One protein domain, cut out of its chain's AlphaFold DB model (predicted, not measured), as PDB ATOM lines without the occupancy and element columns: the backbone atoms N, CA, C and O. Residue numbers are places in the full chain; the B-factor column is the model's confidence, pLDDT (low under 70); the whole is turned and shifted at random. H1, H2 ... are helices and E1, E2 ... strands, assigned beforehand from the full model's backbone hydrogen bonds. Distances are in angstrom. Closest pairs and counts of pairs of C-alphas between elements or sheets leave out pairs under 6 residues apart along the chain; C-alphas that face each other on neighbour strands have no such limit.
ATOM      1  N   ARG A 111      12.882 -15.902 117.728       74.75
ATOM      2  CA  ARG A 111      11.893 -15.824 118.817       74.75
ATOM      3  C   ARG A 111      10.478 -15.533 118.306       74.75
ATOM      4  O   ARG A 111       9.596 -15.273 119.119       74.75
ATOM      5  N   LEU A 112      10.274 -15.518 116.988       75.69
ATOM      6  CA  LEU A 112       8.977 -15.200 116.396       75.69
ATOM      7  C   LEU A 112       7.967 -16.301 116.718       75.69
ATOM      8  O   LEU A 112       8.250 -17.490 116.556       75.69
ATOM      9  N   SER A 113       6.777 -15.892 117.153       81.06
ATOM     10  CA  SER A 113       5.685 -16.827 117.422       81.06
ATOM     11  C   SER A 113       5.050 -17.338 116.125       81.06
ATOM     12  O   SER A 113       4.549 -18.461 116.080       81.06
ATOM     13  N   LEU A 114       5.139 -16.543 115.056       84.62
ATOM     14  CA  LEU A 114       4.726 -16.873 113.700       84.62
ATOM     15  C   LEU A 114       5.955 -17.040 112.803       84.62
ATOM     16  O   LEU A 114       6.721 -16.101 112.595       84.62
ATOM     17  N   LEU A 115       6.100 -18.225 112.214       87.88
ATOM     18  CA  LEU A 115       7.072 -18.487 111.162       87.88
ATOM     19  C   LEU A 115       6.352 -18.581 109.818       87.88
ATOM     20  O   LEU A 115       5.770 -19.620 109.506       87.88
ATOM     21  N   HIS A 116       6.401 -17.509 109.027       89.19
ATOM     22  CA  HIS A 116       5.878 -17.509 107.663       89.19
ATOM     23  C   HIS A 116       7.013 -17.578 106.639       89.19
ATOM     24  O   HIS A 116       7.881 -16.706 106.587       89.19
ATOM     25  N   LEU A 117       6.999 -18.621 105.817       89.69
ATOM     26  CA  LEU A 117       7.995 -18.877 104.782       89.69
ATOM     27  C   LEU A 117       7.299 -19.002 103.432       89.69
ATOM     28  O   LEU A 117       6.462 -19.883 103.266       89.69
ATOM     29  N   ASP A 118       7.674 -18.171 102.459       90.75
ATOM     30  CA  ASP A 118       7.140 -18.237 101.096       90.75
ATOM     31  C   ASP A 118       8.260 -18.497 100.087       90.75
ATOM     32  O   ASP A 118       9.211 -17.725  99.977       90.75
ATOM     33  N   VAL A 119       8.136 -19.588  99.325       89.00
ATOM     34  CA  VAL A 119       9.086 -19.994  98.279       89.00
ATOM     35  C   VAL A 119       9.376 -18.883  97.266       89.00
ATOM     36  O   VAL A 119      10.489 -18.805  96.749       89.00
ATOM     37  N   ARG A 120       8.426 -17.970  97.020       85.50
ATOM     38  CA  ARG A 120       8.610 -16.845  96.086       85.50
ATOM     39  C   ARG A 120       9.716 -15.882  96.520       85.50
ATOM     40  O   ARG A 120      10.286 -15.214  95.668       85.50
ATOM     41  N   GLN A 121      10.061 -15.854  97.808       84.12
ATOM     42  CA  GLN A 121      11.165 -15.047  98.346       84.12
ATOM     43  C   GLN A 121      12.547 -15.565  97.912       84.12
ATOM     44  O   GLN A 121      13.543 -14.855  98.032       84.12
ATOM     45  N   PHE A 122      12.618 -16.806  97.419       82.81
ATOM     46  CA  PHE A 122      13.860 -17.480  97.043       82.81
ATOM     47  C   PHE A 122      14.079 -17.543  95.522       82.81
ATOM     48  O   PHE A 122      15.102 -18.066  95.079       82.81
ATOM     49  N   GLY A 123      13.142 -17.021  94.721       70.75
ATOM     50  CA  GLY A 123      13.299 -16.898  93.271       70.75
ATOM     51  C   GLY A 123      14.329 -15.825  92.904       70.75
ATOM     52  O   GLY A 123      14.411 -14.785  93.553       70.75
ATOM     53  N   ARG A 124      15.137 -16.072  91.866       64.44
ATOM     54  CA  ARG A 124      16.072 -15.069  91.331       64.44
ATOM     55  C   ARG A 124      15.321 -13.982  90.558       64.44
ATOM     56  O   ARG A 124      14.408 -14.291  89.797       64.44
ATOM     57  N   ASP A 125      15.782 -12.736  90.677       54.62
ATOM     58  CA  ASP A 125      15.373 -11.657  89.776       54.62
ATOM     59  C   ASP A 125      15.779 -12.011  88.338       54.62
ATOM     60  O   ASP A 125      16.942 -12.292  88.039       54.62
ATOM     61  N   THR A 126      14.811 -11.985  87.427       48.59
ATOM     62  CA  THR A 126      14.893 -12.489  86.044       48.59
ATOM     63  C   THR A 126      15.823 -11.698  85.113       48.59
ATOM     64  O   THR A 126      15.850 -11.946  83.910       48.59
ATOM     65  N   SER A 127      16.614 -10.759  85.635       48.19
ATOM     66  CA  SER A 127      17.459  -9.878  84.821       48.19
ATOM     67  C   SER A 127      18.819 -10.473  84.427       48.19
ATOM     68  O   SER A 127      19.494  -9.896  83.578       48.19
ATOM     69  N   SER A 150       8.613 -22.240  80.242       71.50
ATOM     70  CA  SER A 150       8.223 -23.258  81.230       71.50
ATOM     71  C   SER A 150       9.410 -24.048  81.787       71.50
ATOM     72  O   SER A 150       9.441 -24.367  82.971       71.50
ATOM     73  N   ALA A 151      10.408 -24.364  80.955       73.56
ATOM     74  CA  ALA A 151      11.580 -25.122  81.389       73.56
ATOM     75  C   ALA A 151      12.467 -24.292  82.331       73.56
ATOM     76  O   ALA A 151      12.915 -24.795  83.361       73.56
ATOM     77  N   VAL A 152      12.673 -23.011  82.010       74.88
ATOM     78  CA  VAL A 152      13.410 -22.065  82.857       74.88
ATOM     79  C   VAL A 152      12.673 -21.834  84.177       74.88
ATOM     80  O   VAL A 152      13.295 -21.902  85.235       74.88
ATOM     81  N   GLU A 153      11.354 -21.632  84.143       75.75
ATOM     82  CA  GLU A 153      10.529 -21.486  85.350       75.75
ATOM     83  C   GLU A 153      10.585 -22.735  86.242       75.75
ATOM     84  O   GLU A 153      10.746 -22.618  87.458       75.75
ATOM     85  N   ALA A 154      10.521 -23.936  85.660       78.19
ATOM     86  CA  ALA A 154      10.635 -25.187  86.407       78.19
ATOM     87  C   ALA A 154      12.014 -25.337  87.072       78.19
ATOM     88  O   ALA A 154      12.096 -25.703  88.246       78.19
ATOM     89  N   MET A 155      13.098 -25.007  86.361       79.81
ATOM     90  CA  MET A 155      14.449 -25.010  86.932       79.81
ATOM     91  C   MET A 155      14.578 -24.012  88.090       79.81
ATOM     92  O   MET A 155      15.093 -24.363  89.151       79.81
ATOM     93  N   GLN A 156      14.058 -22.795  87.923       80.56
ATOM     94  CA  GLN A 156      14.050 -21.779  88.978       80.56
ATOM     95  C   GLN A 156      13.222 -22.214  90.190       80.56
ATOM     96  O   GLN A 156      13.628 -21.974  91.326       80.56
ATOM     97  N   ALA A 157      12.091 -22.887  89.973       84.56
ATOM     98  CA  ALA A 157      11.269 -23.414  91.055       84.56
ATOM     99  C   ALA A 157      12.025 -24.469  91.880       84.56
ATOM    100  O   ALA A 157      11.928 -24.463  93.107       84.56
ATOM    101  N   VAL A 158      12.818 -25.335  91.238       86.50
ATOM    102  CA  VAL A 158      13.663 -26.320  91.934       86.50
ATOM    103  C   VAL A 158      14.752 -25.632  92.764       86.50
ATOM    104  O   VAL A 158      14.917 -25.970  93.938       86.50
ATOM    105  N   GLU A 159      15.463 -24.648  92.205       87.19
ATOM    106  CA  GLU A 159      16.469 -23.872  92.951       87.19
ATOM    107  C   GLU A 159      15.847 -23.137  94.150       87.19
ATOM    108  O   GLU A 159      16.360 -23.212  95.272       87.19
ATOM    109  N   ALA A 160      14.705 -22.476  93.939       88.69
ATOM    110  CA  ALA A 160      13.968 -21.786  94.992       88.69
ATOM    111  C   ALA A 160      13.534 -22.759  96.099       88.69
ATOM    112  O   ALA A 160      13.683 -22.449  97.280       88.69
ATOM    113  N   MET A 161      13.076 -23.964  95.743       91.25
ATOM    114  CA  MET A 161      12.710 -25.005  96.709       91.25
ATOM    115  C   MET A 161      13.902 -25.517  97.523       91.25
ATOM    116  O   MET A 161      13.754 -25.783  98.721       91.25
ATOM    117  N   GLN A 162      15.094 -25.624  96.930       90.75
ATOM    118  CA  GLN A 162      16.310 -25.984  97.668       90.75
ATOM    119  C   GLN A 162      16.676 -24.908  98.698       90.75
ATOM    120  O   GLN A 162      16.925 -25.219  99.867       90.75
ATOM    121  N   ALA A 163      16.661 -23.637  98.288       90.62
ATOM    122  CA  ALA A 163      16.943 -22.514  99.176       90.62
ATOM    123  C   ALA A 163      15.890 -22.382 100.292       90.62
ATOM    124  O   ALA A 163      16.258 -22.239 101.464       90.62
ATOM    125  N   PHE A 164      14.607 -22.531  99.944       91.69
ATOM    126  CA  PHE A 164      13.477 -22.583 100.871       91.69
ATOM    127  C   PHE A 164      13.662 -23.688 101.914       91.69
ATOM    128  O   PHE A 164      13.604 -23.424 103.114       91.69
ATOM    129  N   THR A 165      13.962 -24.916 101.480       92.81
ATOM    130  CA  THR A 165      14.149 -26.062 102.385       92.81
ATOM    131  C   THR A 165      15.322 -25.823 103.336       92.81
ATOM    132  O   THR A 165      15.218 -26.071 104.536       92.81
ATOM    133  N   GLY A 166      16.429 -25.267 102.834       90.06
ATOM    134  CA  GLY A 166      17.562 -24.890 103.676       90.06
ATOM    135  C   GLY A 166      17.214 -23.806 104.705       90.06
ATOM    136  O   GLY A 166      17.662 -23.881 105.850       90.06
ATOM    137  N   ALA A 167      16.421 -22.800 104.325       88.06
ATOM    138  CA  ALA A 167      15.970 -21.743 105.232       88.06
ATOM    139  C   ALA A 167      15.003 -22.267 106.301       88.06
ATOM    140  O   ALA A 167      15.157 -21.924 107.477       88.06
ATOM    141  N   LEU A 168      14.078 -23.146 105.913       90.62
ATOM    142  CA  LEU A 168      13.167 -23.841 106.813       90.62
ATOM    143  C   LEU A 168      13.945 -24.613 107.884       90.62
ATOM    144  O   LEU A 168      13.766 -24.360 109.072       90.62
ATOM    145  N   LEU A 169      14.876 -25.482 107.478       90.44
ATOM    146  CA  LEU A 169      15.672 -26.292 108.407       90.44
ATOM    147  C   LEU A 169      16.481 -25.432 109.391       90.44
ATOM    148  O   LEU A 169      16.503 -25.712 110.589       90.44
ATOM    149  N   ARG A 170      17.107 -24.348 108.913       86.25
ATOM    150  CA  ARG A 170      17.848 -23.412 109.780       86.25
ATOM    151  C   ARG A 170      16.943 -22.695 110.778       86.25
ATOM    152  O   ARG A 170      17.347 -22.497 111.920       86.25
ATOM    153  N   SER A 171      15.746 -22.309 110.352       82.69
ATOM    154  CA  SER A 171      14.796 -21.574 111.193       82.69
ATOM    155  C   SER A 171      14.181 -22.477 112.257       82.69
ATOM    156  O   SER A 171      14.090 -22.097 113.417       82.69
ATOM    157  N   LEU A 172      13.851 -23.714 111.886       84.94
ATOM    158  CA  LEU A 172      13.292 -24.715 112.792       84.94
ATOM    159  C   LEU A 172      14.332 -25.358 113.717       84.94
ATOM    160  O   LEU A 172      13.953 -26.037 114.666       84.94
ATOM    161  N   SER A 173      15.626 -25.134 113.482       81.44
ATOM    162  CA  SER A 173      16.687 -25.509 114.427       81.44
ATOM    163  C   SER A 173      16.743 -24.579 115.650       81.44
ATOM    164  O   SER A 173      17.462 -24.865 116.605       81.44
ATOM    165  N   ALA A 174      16.025 -23.449 115.631       70.44
ATOM    166  CA  ALA A 174      15.946 -22.537 116.764       70.44
ATOM    167  C   ALA A 174      14.968 -23.039 117.845       70.44
ATOM    168  O   ALA A 174      13.982 -23.721 117.563       70.44
ATOM    169  N   SER A 175      15.256 -22.669 119.093       70.31
ATOM    170  CA  SER A 175      14.388 -22.861 120.255       70.31
ATOM    171  C   SER A 175      14.097 -21.485 120.871       70.31
ATOM    172  O   SER A 175      15.040 -20.691 120.991       70.31
ATOM    173  N   PRO A 176      12.845 -21.180 121.255       73.56
ATOM    174  CA  PRO A 176      11.653 -22.039 121.197       73.56
ATOM    175  C   PRO A 176      11.088 -22.230 119.770       73.56
ATOM    176  O   PRO A 176      11.304 -21.375 118.910       73.56
ATOM    177  N   PRO A 177      10.403 -23.355 119.480       78.56
ATOM    178  CA  PRO A 177       9.679 -23.540 118.223       78.56
ATOM    179  C   PRO A 177       8.535 -22.521 118.048       78.56
ATOM    180  O   PRO A 177       7.957 -22.056 119.030       78.56
ATOM    181  N   PRO A 178       8.171 -22.179 116.800       81.69
ATOM    182  CA  PRO A 178       7.102 -21.222 116.544       81.69
ATOM    183  C   PRO A 178       5.738 -21.788 116.964       81.69
ATOM    184  O   PRO A 178       5.455 -22.978 116.796       81.69
ATOM    185  N   VAL A 179       4.859 -20.912 117.451       84.88
ATOM    186  CA  VAL A 179       3.465 -21.240 117.786       84.88
ATOM    187  C   VAL A 179       2.653 -21.512 116.516       84.88
ATOM    188  O   VAL A 179       1.833 -22.433 116.498       84.88
ATOM    189  N   THR A 180       2.902 -20.749 115.451       89.56
ATOM    190  CA  THR A 180       2.277 -20.915 114.135       89.56
ATOM    191  C   THR A 180       3.346 -21.112 113.071       89.56
ATOM    192  O   THR A 180       4.239 -20.280 112.922       89.56
ATOM    193  N   LEU A 181       3.233 -22.193 112.302       92.75
ATOM    194  CA  LEU A 181       4.109 -22.503 111.179       92.75
ATOM    195  C   LEU A 181       3.313 -22.430 109.873       92.75
ATOM    196  O   LEU A 181       2.456 -23.275 109.630       92.75
ATOM    197  N   SER A 182       3.605 -21.432 109.041       94.06
ATOM    198  CA  SER A 182       2.908 -21.166 107.780       94.06
ATOM    199  C   SER A 182       3.885 -21.254 106.609       94.06
ATOM    200  O   SER A 182       4.820 -20.461 106.499       94.06
ATOM    201  N   LEU A 183       3.705 -22.258 105.750       95.31
ATOM    202  CA  LEU A 183       4.636 -22.598 104.674       95.31
ATOM    203  C   LEU A 183       3.947 -22.488 103.310       95.31
ATOM    204  O   LEU A 183       3.045 -23.269 103.006       95.31
ATOM    205  N   CYS A 184       4.412 -21.575 102.459       94.38
ATOM    206  CA  CYS A 184       4.030 -21.500 101.051       94.38
ATOM    207  C   CYS A 184       5.129 -22.108 100.177       94.38
ATOM    208  O   CYS A 184       6.246 -21.589 100.147       94.38
ATOM    209  N   PHE A 185       4.829 -23.183  99.450       93.88
ATOM    210  CA  PHE A 185       5.834 -23.894  98.656       93.88
ATOM    211  C   PHE A 185       5.273 -24.514  97.374       93.88
ATOM    212  O   PHE A 185       4.061 -24.653  97.194       93.88
ATOM    213  N   PHE A 186       6.187 -24.880  96.472       91.75
ATOM    214  CA  PHE A 186       5.874 -25.541  95.212       91.75
ATOM    215  C   PHE A 186       6.085 -27.057  95.339       91.75
ATOM    216  O   PHE A 186       7.172 -27.488  95.733       91.75
ATOM    217  N   PRO A 187       5.108 -27.899  94.971       90.50
ATOM    218  CA  PRO A 187       5.263 -29.350  94.981       90.50
ATOM    219  C   PRO A 187       5.970 -29.821  93.698       90.50
ATOM    220  O   PRO A 187       5.393 -30.512  92.870       90.50
ATOM    221  N   VAL A 188       7.213 -29.382  93.494       85.06
ATOM    222  CA  VAL A 188       8.014 -29.677  92.284       85.06
ATOM    223  C   VAL A 188       9.229 -30.567  92.563       85.06
ATOM    224  O   VAL A 188       9.929 -30.979  91.643       85.06
ATOM    225  N   THR A 189       9.490 -30.867  93.833       84.50
ATOM    226  CA  THR A 189      10.576 -31.731  94.305       84.50
ATOM    227  C   THR A 189      10.056 -32.656  95.392       84.50
ATOM    228  O   THR A 189       9.003 -32.400  95.967       84.50
ATOM    229  N   ASN A 190      10.845 -33.658  95.776       86.38
ATOM    230  CA  ASN A 190      10.547 -34.464  96.954       86.38
ATOM    231  C   ASN A 190      10.454 -33.577  98.217       86.38
ATOM    232  O   ASN A 190      11.427 -32.937  98.618       86.38
ATOM    233  N   LEU A 191       9.278 -33.558  98.844       92.00
ATOM    234  CA  LEU A 191       8.956 -32.700  99.989       92.00
ATOM    235  C   LEU A 191       9.177 -33.385 101.352       92.00
ATOM    236  O   LEU A 191       8.887 -32.800 102.393       92.00
ATOM    237  N   THR A 192       9.700 -34.613 101.389       92.94
ATOM    238  CA  THR A 192       9.860 -35.378 102.644       92.94
ATOM    239  C   THR A 192      10.739 -34.671 103.675       92.94
ATOM    240  O   THR A 192      10.442 -34.738 104.864       92.94
ATOM    241  N   SER A 193      11.766 -33.930 103.245       93.25
ATOM    242  CA  SER A 193      12.594 -33.112 104.143       93.25
ATOM    243  C   SER A 193      11.786 -32.028 104.861       93.25
ATOM    244  O   SER A 193      12.034 -31.768 106.037       93.25
ATOM    245  N   ILE A 194      10.797 -31.427 104.187       94.38
ATOM    246  CA  ILE A 194       9.869 -30.459 104.792       94.38
ATOM    247  C   ILE A 194       8.999 -31.177 105.821       94.38
ATOM    248  O   ILE A 194       8.898 -30.721 106.956       94.38
ATOM    249  N   GLY A 195       8.424 -32.327 105.455       94.25
ATOM    250  CA  GLY A 195       7.599 -33.128 106.363       94.25
ATOM    251  C   GLY A 195       8.335 -33.538 107.636       94.25
ATOM    252  O   GLY A 195       7.808 -33.335 108.725       94.25
ATOM    253  N   ARG A 196       9.578 -34.024 107.518       93.25
ATOM    254  CA  ARG A 196      10.411 -34.372 108.680       93.25
ATOM    255  C   ARG A 196      10.747 -33.162 109.543       93.25
ATOM    256  O   ARG A 196      10.666 -33.252 110.759       93.25
ATOM    257  N   ALA A 197      11.086 -32.027 108.931       92.69
ATOM    258  CA  ALA A 197      11.366 -30.801 109.677       92.69
ATOM    259  C   ALA A 197      10.141 -30.326 110.473       92.69
ATOM    260  O   ALA A 197      10.267 -29.901 111.619       92.69
ATOM    261  N   VAL A 198       8.955 -30.417 109.869       93.75
ATOM    262  CA  VAL A 198       7.676 -30.096 110.511       93.75
ATOM    263  C   VAL A 198       7.386 -31.067 111.661       93.75
ATOM    264  O   VAL A 198       7.027 -30.630 112.750       93.75
ATOM    265  N   GLU A 199       7.591 -32.367 111.458       92.88
ATOM    266  CA  GLU A 199       7.403 -33.394 112.488       92.88
ATOM    267  C   GLU A 199       8.337 -33.191 113.696       92.88
ATOM    268  O   GLU A 199       7.881 -33.185 114.842       92.88
ATOM    269  N   ASP A 200       9.617 -32.905 113.453       89.81
ATOM    270  CA  ASP A 200      10.602 -32.572 114.493       89.81
ATOM    271  C   ASP A 200      10.209 -31.335 115.312       89.81
ATOM    272  O   ASP A 200      10.567 -31.212 116.482       89.81
ATOM    273  N   VAL A 201       9.504 -30.376 114.712       89.25
ATOM    274  CA  VAL A 201       9.045 -29.158 115.399       89.25
ATOM    275  C   VAL A 201       7.807 -29.429 116.230       89.25
ATOM    276  O   VAL A 201       7.728 -29.008 117.383       89.25
ATOM    277  N   ILE A 202       6.857 -30.162 115.661       89.50
ATOM    278  CA  ILE A 202       5.598 -30.507 116.315       89.50
ATOM    279  C   ILE A 202       5.840 -31.388 117.541       89.50
ATOM    280  O   ILE A 202       5.196 -31.192 118.571       89.50
ATOM    281  N   THR A 203       6.787 -32.325 117.469       87.31
ATOM    282  CA  THR A 203       7.153 -33.198 118.600       87.31
ATOM    283  C   THR A 203       7.708 -32.429 119.800       87.31
ATOM    284  O   THR A 203       7.593 -32.903 120.928       87.31
ATOM    285  N   ARG A 204       8.230 -31.210 119.598       84.69
ATOM    286  CA  ARG A 204       8.639 -30.313 120.692       84.69
ATOM    287  C   ARG A 204       7.459 -29.640 121.402       84.69
ATOM    288  O   ARG A 204       7.644 -29.090 122.479       84.69
ATOM    289  N   GLY A 205       6.249 -29.724 120.845       73.38
ATOM    290  CA  GLY A 205       4.989 -29.518 121.566       73.38
ATOM    291  C   GLY A 205       4.455 -28.085 121.669       73.38
ATOM    292  O   GLY A 205       3.361 -27.906 122.200       73.38
ATOM    293  N   GLU A 206       5.157 -27.067 121.162       77.00
ATOM    294  CA  GLU A 206       4.703 -25.666 121.296       77.00
ATOM    295  C   GLU A 206       3.936 -25.146 120.066       77.00
ATOM    296  O   GLU A 206       3.179 -24.175 120.169       77.00
ATOM    297  N   THR A 207       4.066 -25.811 118.914       85.81
ATOM    298  CA  THR A 207       3.365 -25.432 117.680       85.81
ATOM    299  C   THR A 207       1.895 -25.833 117.741       85.81
ATOM    300  O   THR A 207       1.540 -27.003 117.891       85.81
ATOM    301  N   LYS A 208       1.014 -24.841 117.614       89.00
ATOM    302  CA  LYS A 208      -0.445 -24.992 117.685       89.00
ATOM    303  C   LYS A 208      -1.106 -25.003 116.313       89.00
ATOM    304  O   LYS A 208      -2.125 -25.674 116.149       89.00
ATOM    305  N   TYR A 209      -0.538 -24.264 115.365       93.19
ATOM    306  CA  TYR A 209      -1.102 -24.064 114.035       93.19
ATOM    307  C   TYR A 209      -0.071 -24.434 112.973       93.19
ATOM    308  O   TYR A 209       1.076 -23.989 113.032       93.19
ATOM    309  N   LEU A 210      -0.495 -25.252 112.013       95.56
ATOM    310  CA  LEU A 210       0.304 -25.664 110.869       95.56
ATOM    311  C   LEU A 210      -0.488 -25.377 109.598       95.56
ATOM    312  O   LEU A 210      -1.585 -25.907 109.404       95.56
ATOM    313  N   GLU A 211       0.073 -24.544 108.737       96.75
ATOM    314  CA  GLU A 211      -0.599 -24.044 107.547       96.75
ATOM    315  C   GLU A 211       0.269 -24.299 106.323       96.75
ATOM    316  O   GLU A 211       1.418 -23.861 106.267       96.75
ATOM    317  N   PHE A 212      -0.280 -24.997 105.331       97.50
ATOM    318  CA  PHE A 212       0.377 -25.191 104.042       97.50
ATOM    319  C   PHE A 212      -0.373 -24.437 102.947       97.50
ATOM    320  O   PHE A 212      -1.587 -24.573 102.790       97.50
ATOM    321  N   HIS A 213       0.375 -23.681 102.149       95.88
ATOM    322  CA  HIS A 213      -0.112 -23.017 100.949       95.88
ATOM    323  C   HIS A 213       0.639 -23.571  99.741       95.88
ATOM    324  O   HIS A 213       1.783 -23.215  99.456       95.88
ATOM    325  N   ILE A 214      -0.019 -24.472  99.031       94.12
ATOM    326  CA  ILE A 214       0.529 -25.181  97.888       94.12
ATOM    327  C   ILE A 214       0.220 -24.381  96.639       94.12
ATOM    328  O   ILE A 214      -0.941 -24.121  96.327       94.12
ATOM    329  N   ARG A 215       1.264 -23.993  95.918       87.44
ATOM    330  CA  ARG A 215       1.130 -23.247  94.666       87.44
ATOM    331  C   ARG A 215       1.796 -24.007  93.543       87.44
ATOM    332  O   ARG A 215       2.736 -24.762  93.782       87.44
ATOM    333  N   THR A 216       1.354 -23.784  92.316       82.50
ATOM    334  CA  THR A 216       2.047 -24.310  91.140       82.50
ATOM    335  C   THR A 216       2.578 -23.167  90.288       82.50
ATOM    336  O   THR A 216       1.827 -22.241  89.975       82.50
ATOM    337  N   PRO A 217       3.860 -23.201  89.885       67.25
ATOM    338  CA  PRO A 217       4.272 -22.443  88.719       67.25
ATOM    339  C   PRO A 217       3.548 -23.029  87.493       67.25
ATOM    340  O   PRO A 217       3.305 -24.237  87.412       67.25
ATOM    341  N   TYR A 218       3.116 -22.144  86.600       62.09
ATOM    342  CA  TYR A 218       2.161 -22.357  85.510       62.09
ATOM    343  C   TYR A 218       2.308 -23.691  84.743       62.09
ATOM    344  O   TYR A 218       3.399 -24.201  84.524       62.09
ATOM    345  N   GLY A 219       1.188 -24.268  84.286       59.69
ATOM    346  CA  GLY A 219       1.174 -25.401  83.339       59.69
ATOM    347  C   GLY A 219       1.512 -26.793  83.901       59.69
ATOM    348  O   GLY A 219       1.277 -27.789  83.216       59.69
ATOM    349  N   HIS A 220       1.976 -26.904  85.150       61.75
ATOM    350  CA  HIS A 220       2.439 -28.172  85.743       61.75
ATOM    351  C   HIS A 220       1.496 -28.800  86.786       61.75
ATOM    352  O   HIS A 220       1.903 -29.691  87.535       61.75
ATOM    353  N   GLY A 221       0.216 -28.407  86.813       64.50
ATOM    354  CA  GLY A 221      -0.749 -28.814  87.849       64.50
ATOM    355  C   GLY A 221      -0.864 -30.326  88.113       64.50
ATOM    356  O   GLY A 221      -1.091 -30.721  89.252       64.50
ATOM    357  N   ARG A 222      -0.654 -31.189  87.104       69.75
ATOM    358  CA  ARG A 222      -0.711 -32.661  87.269       69.75
ATOM    359  C   ARG A 222       0.511 -33.245  87.983       69.75
ATOM    360  O   ARG A 222       0.352 -34.126  88.822       69.75
ATOM    361  N   LEU A 223       1.717 -32.774  87.658       77.00
ATOM    362  CA  LEU A 223       2.943 -33.213  88.338       77.00
ATOM    363  C   LEU A 223       2.947 -32.712  89.782       77.00
ATOM    364  O   LEU A 223       3.212 -33.475  90.703       77.00
ATOM    365  N   ALA A 224       2.539 -31.456  89.964       84.56
ATOM    366  CA  ALA A 224       2.359 -30.841  91.268       84.56
ATOM    367  C   ALA A 224       1.414 -31.639  92.177       84.56
ATOM    368  O   ALA A 224       1.726 -31.902  93.338       84.56
ATOM    369  N   ARG A 225       0.275 -32.074  91.630       89.75
ATOM    370  CA  ARG A 225      -0.660 -32.964  92.318       89.75
ATOM    371  C   ARG A 225       0.009 -34.284  92.719       89.75
ATOM    372  O   ARG A 225      -0.089 -34.667  93.880       89.75
ATOM    373  N   HIS A 226       0.699 -34.964  91.800       89.69
ATOM    374  CA  HIS A 226       1.367 -36.238  92.098       89.69
ATOM    375  C   HIS A 226       2.382 -36.108  93.242       89.69
ATOM    376  O   HIS A 226       2.323 -36.874  94.205       89.69
ATOM    377  N   GLU A 227       3.278 -35.121  93.164       91.12
ATOM    378  CA  GLU A 227       4.291 -34.884  94.197       91.12
ATOM    379  C   GLU A 227       3.653 -34.557  95.549       91.12
ATOM    380  O   GLU A 227       4.055 -35.106  96.576       91.12
ATOM    381  N   PHE A 228       2.605 -33.729  95.562       93.19
ATOM    382  CA  PHE A 228       1.915 -33.391  96.801       93.19
ATOM    383  C   PHE A 228       1.170 -34.587  97.415       93.19
ATOM    384  O   PHE A 228       1.269 -34.825  98.619       93.19
ATOM    385  N   MET A 229       0.460 -35.380  96.608       92.88
ATOM    386  CA  MET A 229      -0.243 -36.573  97.096       92.88
ATOM    387  C   MET A 229       0.726 -37.686  97.518       92.88
ATOM    388  O   MET A 229       0.385 -38.526  98.348       92.88
ATOM    389  N   SER A 230       1.932 -37.736  96.946       93.69
ATOM    390  CA  SER A 230       3.015 -38.606  97.421       93.69
ATOM    391  C   SER A 230       3.545 -38.123  98.775       93.69
ATOM    392  O   SER A 230       3.700 -38.911  99.709       93.69
ATOM    393  N   PHE A 231       3.740 -36.811  98.917       95.00
ATOM    394  CA  PHE A 231       4.157 -36.177 100.163       95.00
ATOM    395  C   PHE A 231       3.165 -36.408 101.313       95.00
ATOM    396  O   PHE A 231       3.598 -36.760 102.412       95.00
ATOM    397  N   SER A 232       1.855 -36.294 101.064       94.81
ATOM    398  CA  SER A 232       0.828 -36.554 102.086       94.81
ATOM    399  C   SER A 232       0.887 -37.976 102.633       94.81
ATOM    400  O   SER A 232       0.834 -38.182 103.846       94.81
ATOM    401  N   ARG A 233       1.100 -38.955 101.751       94.12
ATOM    402  CA  ARG A 233       1.275 -40.365 102.118       94.12
ATOM    403  C   ARG A 233       2.601 -40.636 102.826       94.12
ATOM    404  O   ARG A 233       2.648 -41.473 103.722       94.12
ATOM    405  N   ALA A 234       3.674 -39.946 102.440       95.12
ATOM    406  CA  ALA A 234       5.003 -40.138 103.016       95.12
ATOM    407  C   ALA A 234       5.175 -39.487 104.401       95.12
ATOM    408  O   ALA A 234       6.040 -39.910 105.168       95.12
ATOM    409  N   CYS A 235       4.385 -38.459 104.725       94.88
ATOM    410  CA  CYS A 235       4.509 -37.690 105.968       94.88
ATOM    411  C   CYS A 235       3.171 -37.571 106.726       94.88
ATOM    412  O   CYS A 235       2.736 -36.457 107.027       94.88
ATOM    413  N   PRO A 236       2.517 -38.690 107.092       94.50
ATOM    414  CA  PRO A 236       1.170 -38.671 107.665       94.50
ATOM    415  C   PRO A 236       1.098 -37.910 108.995       94.50
ATOM    416  O   PRO A 236       0.105 -37.244 109.266       94.50
ATOM    417  N   VAL A 237       2.155 -37.948 109.816       92.44
ATOM    418  CA  VAL A 237       2.191 -37.218 111.094       92.44
ATOM    419  C   VAL A 237       2.059 -35.714 110.864       92.44
ATOM    420  O   VAL A 237       1.219 -35.088 111.499       92.44
ATOM    421  N   ALA A 238       2.804 -35.138 109.917       92.75
ATOM    422  CA  ALA A 238       2.692 -33.717 109.593       92.75
ATOM    423  C   ALA A 238       1.269 -33.348 109.128       92.75
ATOM    424  O   ALA A 238       0.713 -32.345 109.572       92.75
ATOM    425  N   PHE A 239       0.645 -34.191 108.298       94.56
ATOM    426  CA  PHE A 239      -0.698 -33.937 107.767       94.56
ATOM    427  C   PHE A 239      -1.794 -34.010 108.832       94.56
ATOM    428  O   PHE A 239      -2.681 -33.158 108.855       94.56
ATOM    429  N   ARG A 240      -1.681 -34.917 109.809       93.56
ATOM    430  CA  ARG A 240      -2.601 -34.975 110.962       93.56
ATOM    431  C   ARG A 240      -2.605 -33.692 111.801       93.56
ATOM    432  O   ARG A 240      -3.566 -33.433 112.528       93.56
ATOM    433  N   TRP A 241      -1.549 -32.885 111.710       94.19
ATOM    434  CA  TRP A 241      -1.423 -31.613 112.420       94.19
ATOM    435  C   TRP A 241      -1.840 -30.386 111.613       94.19
ATOM    436  O   TRP A 241      -1.957 -29.312 112.206       94.19
ATOM    437  N   LEU A 242      -2.106 -30.523 110.310       96.00
ATOM    438  CA  LEU A 242      -2.516 -29.399 109.472       96.00
ATOM    439  C   LEU A 242      -3.810 -28.779 109.990       96.00
ATOM    440  O   LEU A 242      -4.817 -29.460 110.163       96.00
ATOM    441  N   THR A 243      -3.780 -27.470 110.216       96.62
ATOM    442  CA  THR A 243      -4.946 -26.668 110.595       96.62
ATOM    443  C   THR A 243      -5.532 -25.928 109.402       96.62
ATOM    444  O   THR A 243      -6.752 -25.755 109.344       96.62
ATOM    445  N   MET A 244      -4.691 -25.542 108.439       97.50
ATOM    446  CA  MET A 244      -5.111 -24.890 107.202       97.50
ATOM    447  C   MET A 244      -4.359 -25.442 105.995       97.50
ATOM    448  O   MET A 244      -3.142 -25.631 106.034       97.50
ATOM    449  N   LEU A 245      -5.091 -25.663 104.910       97.50
ATOM    450  CA  LEU A 245      -4.539 -26.090 103.636       97.50
ATOM    451  C   LEU A 245      -5.116 -25.214 102.525       97.50
ATOM    452  O   LEU A 245      -6.328 -25.044 102.404       97.50
ATOM    453  N   THR A 246      -4.238 -24.621 101.727       96.94
ATOM    454  CA  THR A 246      -4.618 -23.826 100.558       96.94
ATOM    455  C   THR A 246      -3.954 -24.411  99.332       96.94
ATOM    456  O   THR A 246      -2.756 -24.675  99.362       96.94
ATOM    457  N   PHE A 247      -4.709 -24.559  98.254       95.00
ATOM    458  CA  PHE A 247      -4.178 -24.891  96.943       95.00
ATOM    459  C   PHE A 247      -4.464 -23.771  95.959       95.00
ATOM    460  O   PHE A 247      -5.543 -23.178  95.980       95.00
ATOM    461  N   ASP A 248      -3.490 -23.523  95.095       91.44
ATOM    462  CA  ASP A 248      -3.577 -22.593  93.982       91.44
ATOM    463  C   ASP A 248      -3.158 -23.314  92.696       91.44
ATOM    464  O   ASP A 248      -2.049 -23.862  92.615       91.44
ATOM    465  N   ASN A 249      -4.055 -23.332  91.708       88.19
ATOM    466  CA  ASN A 249      -3.801 -23.840  90.361       88.19
ATOM    467  C   ASN A 249      -3.368 -25.325  90.319       88.19
ATOM    468  O   ASN A 249      -2.385 -25.712  89.679       88.19
ATOM    469  N   ILE A 250      -4.105 -26.181  91.030       89.31
ATOM    470  CA  ILE A 250      -3.891 -27.641  91.076       89.31
ATOM    471  C   ILE A 250      -5.049 -28.361  90.380       89.31
ATOM    472  O   ILE A 250      -6.208 -27.974  90.522       89.31
ATOM    473  N   ALA A 251      -4.732 -29.426  89.641       88.88
ATOM    474  CA  ALA A 251      -5.729 -30.338  89.091       88.88
ATOM    475  C   ALA A 251      -5.852 -31.566  90.002       88.88
ATOM    476  O   ALA A 251      -4.832 -32.201  90.257       88.88
ATOM    477  N   PHE A 252      -7.059 -31.891  90.459       90.06
ATOM    478  CA  PHE A 252      -7.363 -33.005  91.362       90.06
ATOM    479  C   PHE A 252      -8.141 -34.114  90.645       90.06
ATOM    480  O   PHE A 252      -8.912 -33.826  89.732       90.06
ATOM    481  N   ASP A 253      -7.968 -35.359  91.075       90.06
ATOM    482  CA  ASP A 253      -8.948 -36.418  90.802       90.06
ATOM    483  C   ASP A 253     -10.048 -36.412  91.869       90.06
ATOM    484  O   ASP A 253      -9.913 -35.798  92.931       90.06
ATOM    485  N   ASP A 254     -11.117 -37.154  91.592       84.19
ATOM    486  CA  ASP A 254     -12.337 -37.208  92.397       84.19
ATOM    487  C   ASP A 254     -12.091 -37.580  93.870       84.19
ATOM    488  O   ASP A 254     -12.736 -37.022  94.758       84.19
ATOM    489  N   SER A 255     -11.139 -38.480  94.156       89.69
ATOM    490  CA  SER A 255     -10.852 -38.919  95.531       89.69
ATOM    491  C   SER A 255      -9.861 -38.026  96.275       89.69
ATOM    492  O   SER A 255      -9.844 -38.039  97.503       89.69
ATOM    493  N   ASP A 256      -9.064 -37.207  95.579       92.94
ATOM    494  CA  ASP A 256      -7.925 -36.529  96.206       92.94
ATOM    495  C   ASP A 256      -8.358 -35.590  97.339       92.94
ATOM    496  O   ASP A 256      -7.733 -35.552  98.397       92.94
ATOM    497  N   ILE A 257      -9.414 -34.802  97.119       92.62
ATOM    498  CA  ILE A 257      -9.891 -33.819  98.099       92.62
ATOM    499  C   ILE A 257     -10.474 -34.528  99.340       92.62
ATOM    500  O   ILE A 257     -10.045 -34.195 100.451       92.62
ATOM    501  N   PRO A 258     -11.395 -35.508  99.213       92.06
ATOM    502  CA  PRO A 258     -11.829 -36.337 100.341       92.06
ATOM    503  C   PRO A 258     -10.680 -37.047 101.072       92.06
ATOM    504  O   PRO A 258     -10.631 -37.020 102.306       92.06
ATOM    505  N   ASP A 259      -9.733 -37.626 100.332       93.00
ATOM    506  CA  ASP A 259      -8.575 -38.331 100.887       93.00
ATOM    507  C   ASP A 259      -7.690 -37.369 101.697       93.00
ATOM    508  O   ASP A 259      -7.266 -37.682 102.808       93.00
ATOM    509  N   LEU A 260      -7.482 -36.143 101.207       94.25
ATOM    510  CA  LEU A 260      -6.734 -35.112 101.926       94.25
ATOM    511  C   LEU A 260      -7.442 -34.643 103.195       94.25
ATOM    512  O   LEU A 260      -6.799 -34.502 104.235       94.25
ATOM    513  N   ILE A 261      -8.752 -34.399 103.130       93.88
ATOM    514  CA  ILE A 261      -9.526 -33.989 104.308       93.88
ATOM    515  C   ILE A 261      -9.505 -35.102 105.363       93.88
ATOM    516  O   ILE A 261      -9.335 -34.812 106.546       93.88
ATOM    517  N   SER A 262      -9.645 -36.365 104.949       91.94
ATOM    518  CA  SER A 262      -9.626 -37.510 105.866       91.94
ATOM    519  C   SER A 262      -8.245 -37.775 106.479       91.94
ATOM    520  O   SER A 262      -8.173 -38.193 107.632       91.94
ATOM    521  N   ALA A 263      -7.156 -37.460 105.772       92.44
ATOM    522  CA  ALA A 263      -5.792 -37.572 106.291       92.44
ATOM    523  C   ALA A 263      -5.421 -36.504 107.344       92.44
ATOM    524  O   ALA A 263      -4.389 -36.634 108.011       92.44
ATOM    525  N   CYS A 264      -6.219 -35.437 107.493       94.50
ATOM    526  CA  CYS A 264      -5.882 -34.282 108.329       94.50
ATOM    527  C   CYS A 264      -6.820 -34.119 109.547       94.50
ATOM    528  O   CYS A 264      -7.771 -33.336 109.516       94.50
ATOM    529  N   ASP A 265      -6.501 -34.770 110.674       92.56
ATOM    530  CA  ASP A 265      -7.312 -34.782 111.914       92.56
ATOM    531  C   ASP A 265      -7.657 -33.391 112.491       92.56
ATOM    532  O   ASP A 265      -8.627 -33.227 113.244       92.56
ATOM    533  N   ARG A 266      -6.819 -32.383 112.221       94.06
ATOM    534  CA  ARG A 266      -6.939 -31.023 112.771       94.06
ATOM    535  C   ARG A 266      -7.369 -29.978 111.750       94.06
ATOM    536  O   ARG A 266      -7.480 -28.811 112.139       94.06
ATOM    537  N   LEU A 267      -7.641 -30.368 110.505       96.50
ATOM    538  CA  LEU A 267      -7.920 -29.420 109.433       96.50
ATOM    539  C   LEU A 267      -9.217 -28.668 109.717       96.50
ATOM    540  O   LEU A 267     -10.279 -29.262 109.889       96.50
ATOM    541  N   ARG A 268      -9.118 -27.339 109.778       95.56
ATOM    542  CA  ARG A 268     -10.249 -26.433 110.011       95.56
ATOM    543  C   ARG A 268     -10.565 -25.604 108.778       95.56
ATOM    544  O   ARG A 268     -11.722 -25.233 108.599       95.56
ATOM    545  N   HIS A 269      -9.575 -25.352 107.925       96.69
ATOM    546  CA  HIS A 269      -9.702 -24.451 106.787       96.69
ATOM    547  C   HIS A 269      -9.111 -25.087 105.534       96.69
ATOM    548  O   HIS A 269      -7.923 -25.398 105.501       96.69
ATOM    549  N   LEU A 270      -9.929 -25.242 104.495       96.88
ATOM    550  CA  LEU A 270      -9.497 -25.687 103.174       96.88
ATOM    551  C   LEU A 270      -9.913 -24.650 102.133       96.88
ATOM    552  O   LEU A 270     -11.080 -24.272 102.058       96.88
ATOM    553  N   THR A 271      -8.953 -24.173 101.346       95.00
ATOM    554  CA  THR A 271      -9.193 -23.234 100.243       95.00
ATOM    555  C   THR A 271      -8.632 -23.803  98.947       95.00
ATOM    556  O   THR A 271      -7.465 -24.181  98.886       95.00
ATOM    557  N   LEU A 272      -9.460 -23.848  97.908       93.25
ATOM    558  CA  LEU A 272      -9.125 -24.348  96.578       93.25
ATOM    559  C   LEU A 272      -9.303 -23.197  95.586       93.25
ATOM    560  O   LEU A 272     -10.436 -22.836  95.270       93.25
ATOM    561  N   SER A 273      -8.195 -22.590  95.157       91.00
ATOM    562  CA  SER A 273      -8.175 -21.410  94.280       91.00
ATOM    563  C   SER A 273      -7.687 -21.774  92.886       91.00
ATOM    564  O   SER A 273      -6.640 -22.403  92.747       91.00
ATOM    565  N   SER A 274      -8.444 -21.409  91.852       88.19
ATOM    566  CA  SER A 274      -8.130 -21.711  90.449       88.19
ATOM    567  C   SER A 274      -7.819 -23.199  90.206       88.19
ATOM    568  O   SER A 274      -7.053 -23.556  89.313       88.19
ATOM    569  N   CYS A 275      -8.374 -24.079  91.041       88.19
ATOM    570  CA  CYS A 275      -8.198 -25.524  90.957       88.19
ATOM    571  C   CYS A 275      -9.275 -26.144  90.061       88.19
ATOM    572  O   CYS A 275     -10.319 -25.544  89.820       88.19
ATOM    573  N   ARG A 276      -9.039 -27.364  89.582       86.19
ATOM    574  CA  ARG A 276      -9.985 -28.077  88.710       86.19
ATOM    575  C   ARG A 276     -10.033 -29.565  89.004       86.19
ATOM    576  O   ARG A 276      -9.035 -30.114  89.473       86.19
ATOM    577  N   LEU A 277     -11.132 -30.219  88.647       86.56
ATOM    578  CA  LEU A 277     -11.145 -31.674  88.508       86.56
ATOM    579  C   LEU A 277     -10.544 -32.099  87.163       86.56
ATOM    580  O   LEU A 277     -10.714 -31.425  86.146       86.56
ATOM    581  N   VAL A 278      -9.804 -33.208  87.155       84.19
ATOM    582  CA  VAL A 278      -9.275 -33.813  85.925       84.19
ATOM    583  C   VAL A 278     -10.424 -34.361  85.077       84.19
ATOM    584  O   VAL A 278     -10.445 -34.147  83.864       84.19
ATOM    585  N   GLU A 279     -11.399 -35.014  85.711       79.75
ATOM    586  CA  GLU A 279     -12.614 -35.508  85.065       79.75
ATOM    587  C   GLU A 279     -13.745 -34.476  85.183       79.75
ATOM    588  O   GLU A 279     -14.544 -34.480  86.104       79.75
ATOM    589  N   PHE A 280     -13.865 -33.577  84.206       66.19
ATOM    590  CA  PHE A 280     -14.873 -32.503  84.237       66.19
ATOM    591  C   PHE A 280     -16.339 -32.969  84.259       66.19
ATOM    592  O   PHE A 280     -17.241 -32.154  84.448       66.19
ATOM    593  N   TYR A 281     -16.606 -34.251  84.008       67.62
ATOM    594  CA  TYR A 281     -17.963 -34.789  83.958       67.62
ATOM    595  C   TYR A 281     -18.428 -35.392  85.284       67.62
ATOM    596  O   TYR A 281     -19.646 -35.567  85.434       67.62
ATOM    597  N   SER A 282     -17.504 -35.687  86.204       70.75
ATOM    598  CA  SER A 282     -17.804 -36.240  87.520       70.75
ATOM    599  C   SER A 282     -18.202 -35.128  88.504       70.75
ATOM    600  O   SER A 282     -17.746 -33.981  88.404       70.75
ATOM    601  N   PRO A 283     -19.132 -35.416  89.428       77.38
ATOM    602  CA  PRO A 283     -19.360 -34.551  90.574       77.38
ATOM    603  C   PRO A 283     -18.202 -34.621  91.567       77.38
ATOM    604  O   PRO A 283     -17.667 -35.696  91.823       77.38
ATOM    605  N   LEU A 284     -17.881 -33.493  92.206       85.69
ATOM    606  CA  LEU A 284     -17.022 -33.512  93.388       85.69
ATOM    607  C   LEU A 284     -17.850 -33.939  94.598       85.69
ATOM    608  O   LEU A 284     -18.583 -33.123  95.161       85.69
ATOM    609  N   GLU A 285     -17.724 -35.192  95.017       86.31
ATOM    610  CA  GLU A 285     -18.410 -35.703  96.203       86.31
ATOM    611  C   GLU A 285     -17.499 -35.654  97.432       86.31
ATOM    612  O   GLU A 285     -16.467 -36.316  97.500       86.31
ATOM    613  N   ILE A 286     -17.891 -34.873  98.439       88.44
ATOM    614  CA  ILE A 286     -17.163 -34.759  99.703       88.44
ATOM    615  C   ILE A 286     -17.994 -35.391 100.811       88.44
ATOM    616  O   ILE A 286     -18.960 -34.816 101.322       88.44
ATOM    617  N   HIS A 287     -17.567 -36.580 101.222       85.50
ATOM    618  CA  HIS A 287     -18.115 -37.304 102.359       85.50
ATOM    619  C   HIS A 287     -17.004 -37.582 103.377       85.50
ATOM    620  O   HIS A 287     -16.260 -38.552 103.253       85.50
ATOM    621  N   THR A 288     -16.880 -36.724 104.395       84.06
ATOM    622  CA  THR A 288     -15.834 -36.849 105.426       84.06
ATOM    623  C   THR A 288     -16.437 -36.690 106.829       84.06
ATOM    624  O   THR A 288     -16.316 -35.642 107.466       84.06
ATOM    625  N   PRO A 289     -17.109 -37.740 107.342       81.81
ATOM    626  CA  PRO A 289     -17.911 -37.665 108.564       81.81
ATOM    627  C   PRO A 289     -17.085 -37.334 109.810       81.81
ATOM    628  O   PRO A 289     -17.581 -36.680 110.721       81.81
ATOM    629  N   CYS A 290     -15.814 -37.729 109.831       81.94
ATOM    630  CA  CYS A 290     -14.904 -37.482 110.949       81.94
ATOM    631  C   CYS A 290     -14.192 -36.121 110.858       81.94
ATOM    632  O   CYS A 290     -13.362 -35.791 111.707       81.94
ATOM    633  N   SER A 291     -14.492 -35.323 109.830       86.88
ATOM    634  CA  SER A 291     -13.803 -34.064 109.574       86.88
ATOM    635  C   SER A 291     -14.149 -32.987 110.602       86.88
ATOM    636  O   SER A 291     -15.302 -32.799 111.001       86.88
ATOM    637  N   ARG A 292     -13.129 -32.216 110.993       89.25
ATOM    638  CA  ARG A 292     -13.261 -31.000 111.812       89.25
ATOM    639  C   ARG A 292     -13.261 -29.725 110.970       89.25
ATOM    640  O   ARG A 292     -13.123 -28.638 111.535       89.25
ATOM    641  N   LEU A 293     -13.420 -29.860 109.654       91.75
ATOM    642  CA  LEU A 293     -13.396 -28.755 108.708       91.75
ATOM    643  C   LEU A 293     -14.510 -27.755 109.032       91.75
ATOM    644  O   LEU A 293     -15.685 -28.106 109.064       91.75
ATOM    645  N   GLN A 294     -14.118 -26.507 109.280       91.06
ATOM    646  CA  GLN A 294     -15.002 -25.396 109.638       91.06
ATOM    647  C   GLN A 294     -15.238 -24.459 108.462       91.06
ATOM    648  O   GLN A 294     -16.330 -23.898 108.350       91.06
ATOM    649  N   LYS A 295     -14.225 -24.285 107.610       90.00
ATOM    650  CA  LYS A 295     -14.249 -23.400 106.450       90.00
ATOM    651  C   LYS A 295     -13.819 -24.148 105.199       90.00
ATOM    652  O   LYS A 295     -12.724 -24.711 105.174       90.00
ATOM    653  N   LEU A 296     -14.660 -24.116 104.173       91.38
ATOM    654  CA  LEU A 296     -14.376 -24.706 102.869       91.38
ATOM    655  C   LEU A 296     -14.647 -23.683 101.773       91.38
ATOM    656  O   LEU A 296     -15.793 -23.280 101.575       91.38
ATOM    657  N   PHE A 297     -13.599 -23.244 101.082       89.50
ATOM    658  CA  PHE A 297     -13.689 -22.208 100.058       89.50
ATOM    659  C   PHE A 297     -13.272 -22.745  98.692       89.50
ATOM    660  O   PHE A 297     -12.181 -23.286  98.532       89.50
ATOM    661  N   PHE A 298     -14.129 -22.518  97.706       87.38
ATOM    662  CA  PHE A 298     -13.884 -22.749  96.292       87.38
ATOM    663  C   PHE A 298     -13.810 -21.388  95.599       87.38
ATOM    664  O   PHE A 298     -14.776 -20.624  95.615       87.38
ATOM    665  N   ILE A 299     -12.658 -21.054  95.029       87.06
ATOM    666  CA  ILE A 299     -12.414 -19.786  94.336       87.06
ATOM    667  C   ILE A 299     -11.971 -20.141  92.922       87.06
ATOM    668  O   ILE A 299     -10.978 -20.835  92.763       87.06
ATOM    669  N   ASP A 300     -12.707 -19.714  91.900       84.50
ATOM    670  CA  ASP A 300     -12.461 -20.075  90.499       84.50
ATOM    671  C   ASP A 300     -12.257 -21.592  90.300       84.50
ATOM    672  O   ASP A 300     -11.355 -22.021  89.584       84.50
ATOM    673  N   PHE A 301     -13.063 -22.412  90.988       84.00
ATOM    674  CA  PHE A 301     -12.931 -23.870  90.979       84.00
ATOM    675  C   PHE A 301     -13.723 -24.509  89.835       84.00
ATOM    676  O   PHE A 301     -14.949 -24.396  89.783       84.00
ATOM    677  N   ASP A 302     -13.041 -25.216  88.943       80.62
ATOM    678  CA  ASP A 302     -13.652 -25.796  87.748       80.62
ATOM    679  C   ASP A 302     -14.114 -27.245  87.991       80.62
ATOM    680  O   ASP A 302     -13.303 -28.171  88.120       80.62
ATOM    681  N   CYS A 303     -15.432 -27.437  88.090       78.31
ATOM    682  CA  CYS A 303     -16.089 -28.736  88.251       78.31
ATOM    683  C   CYS A 303     -17.545 -28.684  87.774       78.31
ATOM    684  O   CYS A 303     -18.139 -27.610  87.710       78.31
ATOM    685  N   ARG A 304     -18.168 -29.842  87.521       75.50
ATOM    686  CA  ARG A 304     -19.568 -29.892  87.075       75.50
ATOM    687  C   ARG A 304     -20.564 -29.443  88.146       75.50
ATOM    688  O   ARG A 304     -21.457 -28.654  87.859       75.50
ATOM    689  N   TRP A 305     -20.457 -30.017  89.341       75.62
ATOM    690  CA  TRP A 305     -21.217 -29.654  90.539       75.62
ATOM    691  C   TRP A 305     -20.566 -30.297  91.775       75.62
ATOM    692  O   TRP A 305     -19.754 -31.215  91.638       75.62
ATOM    693  N   ILE A 306     -20.901 -29.802  92.972       80.56
ATOM    694  CA  ILE A 306     -20.281 -30.224  94.241       80.56
ATOM    695  C   ILE A 306     -21.351 -30.846  95.144       80.56
ATOM    696  O   ILE A 306     -22.352 -30.209  95.470       80.56
ATOM    697  N   ALA A 307     -21.141 -32.080  95.592       81.81
ATOM    698  CA  ALA A 307     -21.982 -32.747  96.580       81.81
ATOM    699  C   ALA A 307     -21.283 -32.724  97.944       81.81
ATOM    700  O   ALA A 307     -20.239 -33.347  98.122       81.81
ATOM    701  N   LEU A 308     -21.850 -32.026  98.926       83.62
ATOM    702  CA  LEU A 308     -21.364 -32.050 100.306       83.62
ATOM    703  C   LEU A 308     -22.278 -32.955 101.126       83.62
ATOM    704  O   LEU A 308     -23.397 -32.580 101.452       83.62
ATOM    705  N   MET A 309     -21.810 -34.146 101.467       79.69
ATOM    706  CA  MET A 309     -22.639 -35.135 102.154       79.69
ATOM    707  C   MET A 309     -22.516 -34.951 103.672       79.69
ATOM    708  O   MET A 309     -23.341 -34.303 104.313       79.69
ATOM    709  N   THR A 310     -21.417 -35.424 104.263       79.19
ATOM    710  CA  THR A 310     -21.224 -35.399 105.719       79.19
ATOM    711  C   THR A 310     -20.036 -34.519 106.085       79.19
ATOM    712  O   THR A 310     -18.890 -34.919 105.887       79.19
ATOM    713  N   LEU A 311     -20.323 -33.322 106.612       83.25
ATOM    714  CA  LEU A 311     -19.349 -32.335 107.098       83.25
ATOM    715  C   LEU A 311     -19.870 -31.674 108.393       83.25
ATOM    716  O   LEU A 311     -20.353 -30.541 108.368       83.25
ATOM    717  N   PRO A 312     -19.806 -32.367 109.543       79.25
ATOM    718  CA  PRO A 312     -20.576 -32.005 110.740       79.25
ATOM    719  C   PRO A 312     -20.115 -30.717 111.437       79.25
ATOM    720  O   PRO A 312     -20.823 -30.185 112.287       79.25
ATOM    721  N   ARG A 313     -18.906 -30.231 111.138       86.25
ATOM    722  CA  ARG A 313     -18.320 -29.029 111.755       86.25
ATOM    723  C   ARG A 313     -18.252 -27.837 110.802       86.25
ATOM    724  O   ARG A 313     -17.717 -26.804 111.199       86.25
ATOM    725  N   LEU A 314     -18.790 -27.961 109.587       87.00
ATOM    726  CA  LEU A 314     -18.701 -26.912 108.579       87.00
ATOM    727  C   LEU A 314     -19.591 -25.724 108.961       87.00
ATOM    728  O   LEU A 314     -20.802 -25.854 109.110       87.00
ATOM    729  N   THR A 315     -18.970 -24.557 109.106       84.88
ATOM    730  CA  THR A 315     -19.628 -23.301 109.502       84.88
ATOM    731  C   THR A 315     -19.641 -22.266 108.387       84.88
ATOM    732  O   THR A 315     -20.561 -21.456 108.320       84.88
ATOM    733  N   GLU A 316     -18.639 -22.294 107.507       82.50
ATOM    734  CA  GLU A 316     -18.482 -21.340 106.416       82.50
ATOM    735  C   GLU A 316     -18.181 -22.097 105.118       82.50
ATOM    736  O   GLU A 316     -17.188 -22.817 105.010       82.50
ATOM    737  N   LEU A 317     -19.042 -21.912 104.121       84.94
ATOM    738  CA  LEU A 317     -18.857 -22.404 102.761       84.94
ATOM    739  C   LEU A 317     -18.882 -21.198 101.828       84.94
ATOM    740  O   LEU A 317     -19.825 -20.407 101.869       84.94
ATOM    741  N   ARG A 318     -17.852 -21.050 100.996       80.69
ATOM    742  CA  ARG A 318     -17.762 -19.947 100.033       80.69
ATOM    743  C   ARG A 318     -17.457 -20.489  98.652       80.69
ATOM    744  O   ARG A 318     -16.505 -21.243  98.493       80.69
ATOM    745  N   CYS A 319     -18.219 -20.036  97.666       79.88
ATOM    746  CA  CYS A 319     -17.971 -20.314  96.260       79.88
ATOM    747  C   CYS A 319     -17.928 -18.986  95.508       79.88
ATOM    748  O   CYS A 319     -18.914 -18.251  95.487       79.88
ATOM    749  N   VAL A 320     -16.771 -18.661  94.940       77.62
ATOM    750  CA  VAL A 320     -16.535 -17.459  94.131       77.62
ATOM    751  C   VAL A 320     -16.027 -17.930  92.778       77.62
ATOM    752  O   VAL A 320     -15.147 -18.777  92.737       77.62
ATOM    753  N   GLY A 321     -16.564 -17.409  91.680       69.94
ATOM    754  CA  GLY A 321     -16.076 -17.726  90.341       69.94
ATOM    755  C   GLY A 321     -16.204 -16.525  89.414       69.94
ATOM    756  O   GLY A 321     -17.196 -15.800  89.479       69.94
ATOM    757  N   ASN A 322     -15.209 -16.330  88.554       58.91
ATOM    758  CA  ASN A 322     -15.182 -15.294  87.520       58.91
ATOM    759  C   ASN A 322     -16.054 -15.644  86.301       58.91
ATOM    760  O   ASN A 322     -16.446 -14.756  85.548       58.91
ATOM    761  N   ASN A 323     -16.378 -16.928  86.109       50.91
ATOM    762  CA  ASN A 323     -17.297 -17.394  85.072       50.91
ATOM    763  C   ASN A 323     -18.686 -17.652  85.664       50.91
ATOM    764  O   ASN A 323     -18.844 -18.453  86.586       50.91
ATOM    765  N   HIS A 324     -19.692 -16.997  85.085       45.25
ATOM    766  CA  HIS A 324     -21.084 -16.974  85.536       45.25
ATOM    767  C   HIS A 324     -21.804 -18.344  85.584       45.25
ATOM    768  O   HIS A 324     -22.915 -18.397  86.109       45.25
ATOM    769  N   ASP A 325     -21.193 -19.438  85.107       43.38
ATOM    770  CA  ASP A 325     -21.891 -20.717  84.894       43.38
ATOM    771  C   ASP A 325     -21.417 -21.923  85.730       43.38
ATOM    772  O   ASP A 325     -22.193 -22.861  85.878       43.38
ATOM    773  N   VAL A 326     -20.211 -21.944  86.317       45.19
ATOM    774  CA  VAL A 326     -19.621 -23.238  86.753       45.19
ATOM    775  C   VAL A 326     -19.642 -23.473  88.272       45.19
ATOM    776  O   VAL A 326     -20.069 -24.535  88.716       45.19
ATOM    777  N   CYS A 327     -19.282 -22.498  89.119       40.38
ATOM    778  CA  CYS A 327     -19.220 -22.753  90.573       40.38
ATOM    779  C   CYS A 327     -20.565 -22.614  91.308       40.38
ATOM    780  O   CYS A 327     -20.701 -23.085  92.434       40.38
ATOM    781  N   VAL A 328     -21.540 -21.904  90.731       42.50
ATOM    782  CA  VAL A 328     -22.700 -21.396  91.493       42.50
ATOM    783  C   VAL A 328     -23.957 -22.256  91.313       42.50
ATOM    784  O   VAL A 328     -24.931 -22.063  92.039       42.50
ATOM    785  N   GLN A 329     -23.978 -23.197  90.361       48.09
ATOM    786  CA  GLN A 329     -25.246 -23.809  89.954       48.09
ATOM    787  C   GLN A 329     -25.727 -25.005  90.779       48.09
ATOM    788  O   GLN A 329     -26.937 -25.178  90.831       48.09
ATOM    789  N   LEU A 330     -24.911 -25.787  91.488       51.91
ATOM    790  CA  LEU A 330     -25.476 -26.856  92.330       51.91
ATOM    791  C   LEU A 330     -24.470 -27.333  93.388       51.91
ATOM    792  O   LEU A 330     -23.660 -28.221  93.138       51.91
ATOM    793  N   ILE A 331     -24.532 -26.752  94.589       57.81
ATOM    794  CA  ILE A 331     -24.017 -27.431  95.782       57.81
ATOM    795  C   ILE A 331     -25.187 -28.173  96.405       57.81
ATOM    796  O   ILE A 331     -26.126 -27.541  96.893       57.81
ATOM    797  N   VAL A 332     -25.144 -29.501  96.396       56.03
ATOM    798  CA  VAL A 332     -26.125 -30.311  97.122       56.03
ATOM    799  C   VAL A 332     -25.527 -30.629  98.483       56.03
ATOM    800  O   VAL A 332     -24.612 -31.440  98.578       56.03
ATOM    801  N   VAL A 333     -26.014 -29.965  99.533       58.38
ATOM    802  CA  VAL A 333     -25.644 -30.302 100.914       58.38
ATOM    803  C   VAL A 333     -26.630 -31.345 101.438       58.38
ATOM    804  O   VAL A 333     -27.786 -31.021 101.698       58.38
ATOM    805  N   ILE A 334     -26.185 -32.590 101.597       53.91
ATOM    806  CA  ILE A 334     -26.961 -33.697 102.176       53.91
ATOM    807  C   ILE A 334     -26.472 -33.948 103.608       53.91
ATOM    808  O   ILE A 334     -26.060 -35.051 103.946       53.91
TER     809      ILE A 334
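This is residues 111 to 127 and 150 to 334 of the 389 residues of the protein "F-box domain-containing protein" of Aegilops tauschii subsp. strangulata (UniProt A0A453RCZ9). The chain is wound in stacked turns, a short curved solenoid: E1, E2, E3, E4, E5, E7 and E9 stand side by side as a wall, and over one face of it lie H2, H3, H4, H5 and H6, then a small second sheet of E6, E8 and E10. The wall's other face is bare of named elements. The 202 printed residues hold six named helices and ten named strands, in the order E1 H1 H2 E2 H3 E3 H4 H5 E4 H6 E5 E6 E7 E8 E9 E10; both sheets are parallel and the class is mixed. The whole is compact, with a radius of gyration of the C-alphas of 17.1 A and spans of 48 by 42 by 26 A.

Look first at the large sheet, in order E1, residues 114 to 118, E2, 180 to 185, E3, 209 to 215, E4, 244 to 248, E5, 269 to 273, E7, 295 to 299, and E9, 316 to 320; it is twisted, and the way across it turns by 81 degrees. Within hydrogen-bond range, from pair to pair, you find N 115 and O 180 at 2.9 A, then N 183 and O 211, N 214 and O 246, N 273 and O 247, N 272 and O 297, and N 298 and O 318, each at 2.8 A. H2, residues 150 to 172, and H3, 192 to 202, are on one face of it, two layers. H2's height over the sheet is 7.9 A, and it runs along the strands, at 4 degrees to E1 on the local plane. With residues 165 to 172 alone H2 touches H3, the same way at a shallow tilt of 26 degrees; the closest C-alphas, of Leu 169 and Ala 197, are 6.4 A apart. H1, residues 119 to 122, H4, 221 to 234, H5, 236 to 240, and H6, 256 to 263, only graze the sheet. E2, H3, E3, then E3, H4 H5, E4, then E4, H6, E5 are strand-helix-strand units, parallel neighbours joined through helices, with right-handed crossovers. H6 also grazes the small sheet of E6, residues 284 to 286, E8, 306 to 308, and E10, 331 to 333, where N 286 and O 307, and N 308 and O 332, are 2.8 A apart. Every O i to N i+4 pair is within hydrogen-bond range in H2, H3, H5 and H6, and 9 of 10 in H4; H1 is too short for one.

Find C-alpha 114 at (4.726, -16.873, 113.700), where E1 begins. H2 runs 32.0 A to C-alpha 172 at (13.292, -24.715, 112.792), H4 19.8 A and E3 19.5 A. E10 ends at C-alpha 333, (-25.644, -30.302, 100.914).

The C-alphas of Ser 127 and Ile 334, the two farthest apart, are 53.3 A apart. Residues 128 to 149 are not printed; C-alphas 127 and 150 are 16.7 A apart across the cut. Of the links that are printed whole, none is long. Look for pLDDT under 70 at residues 124 to 127, 217 to 222, 280 to 281 and 321 to 334.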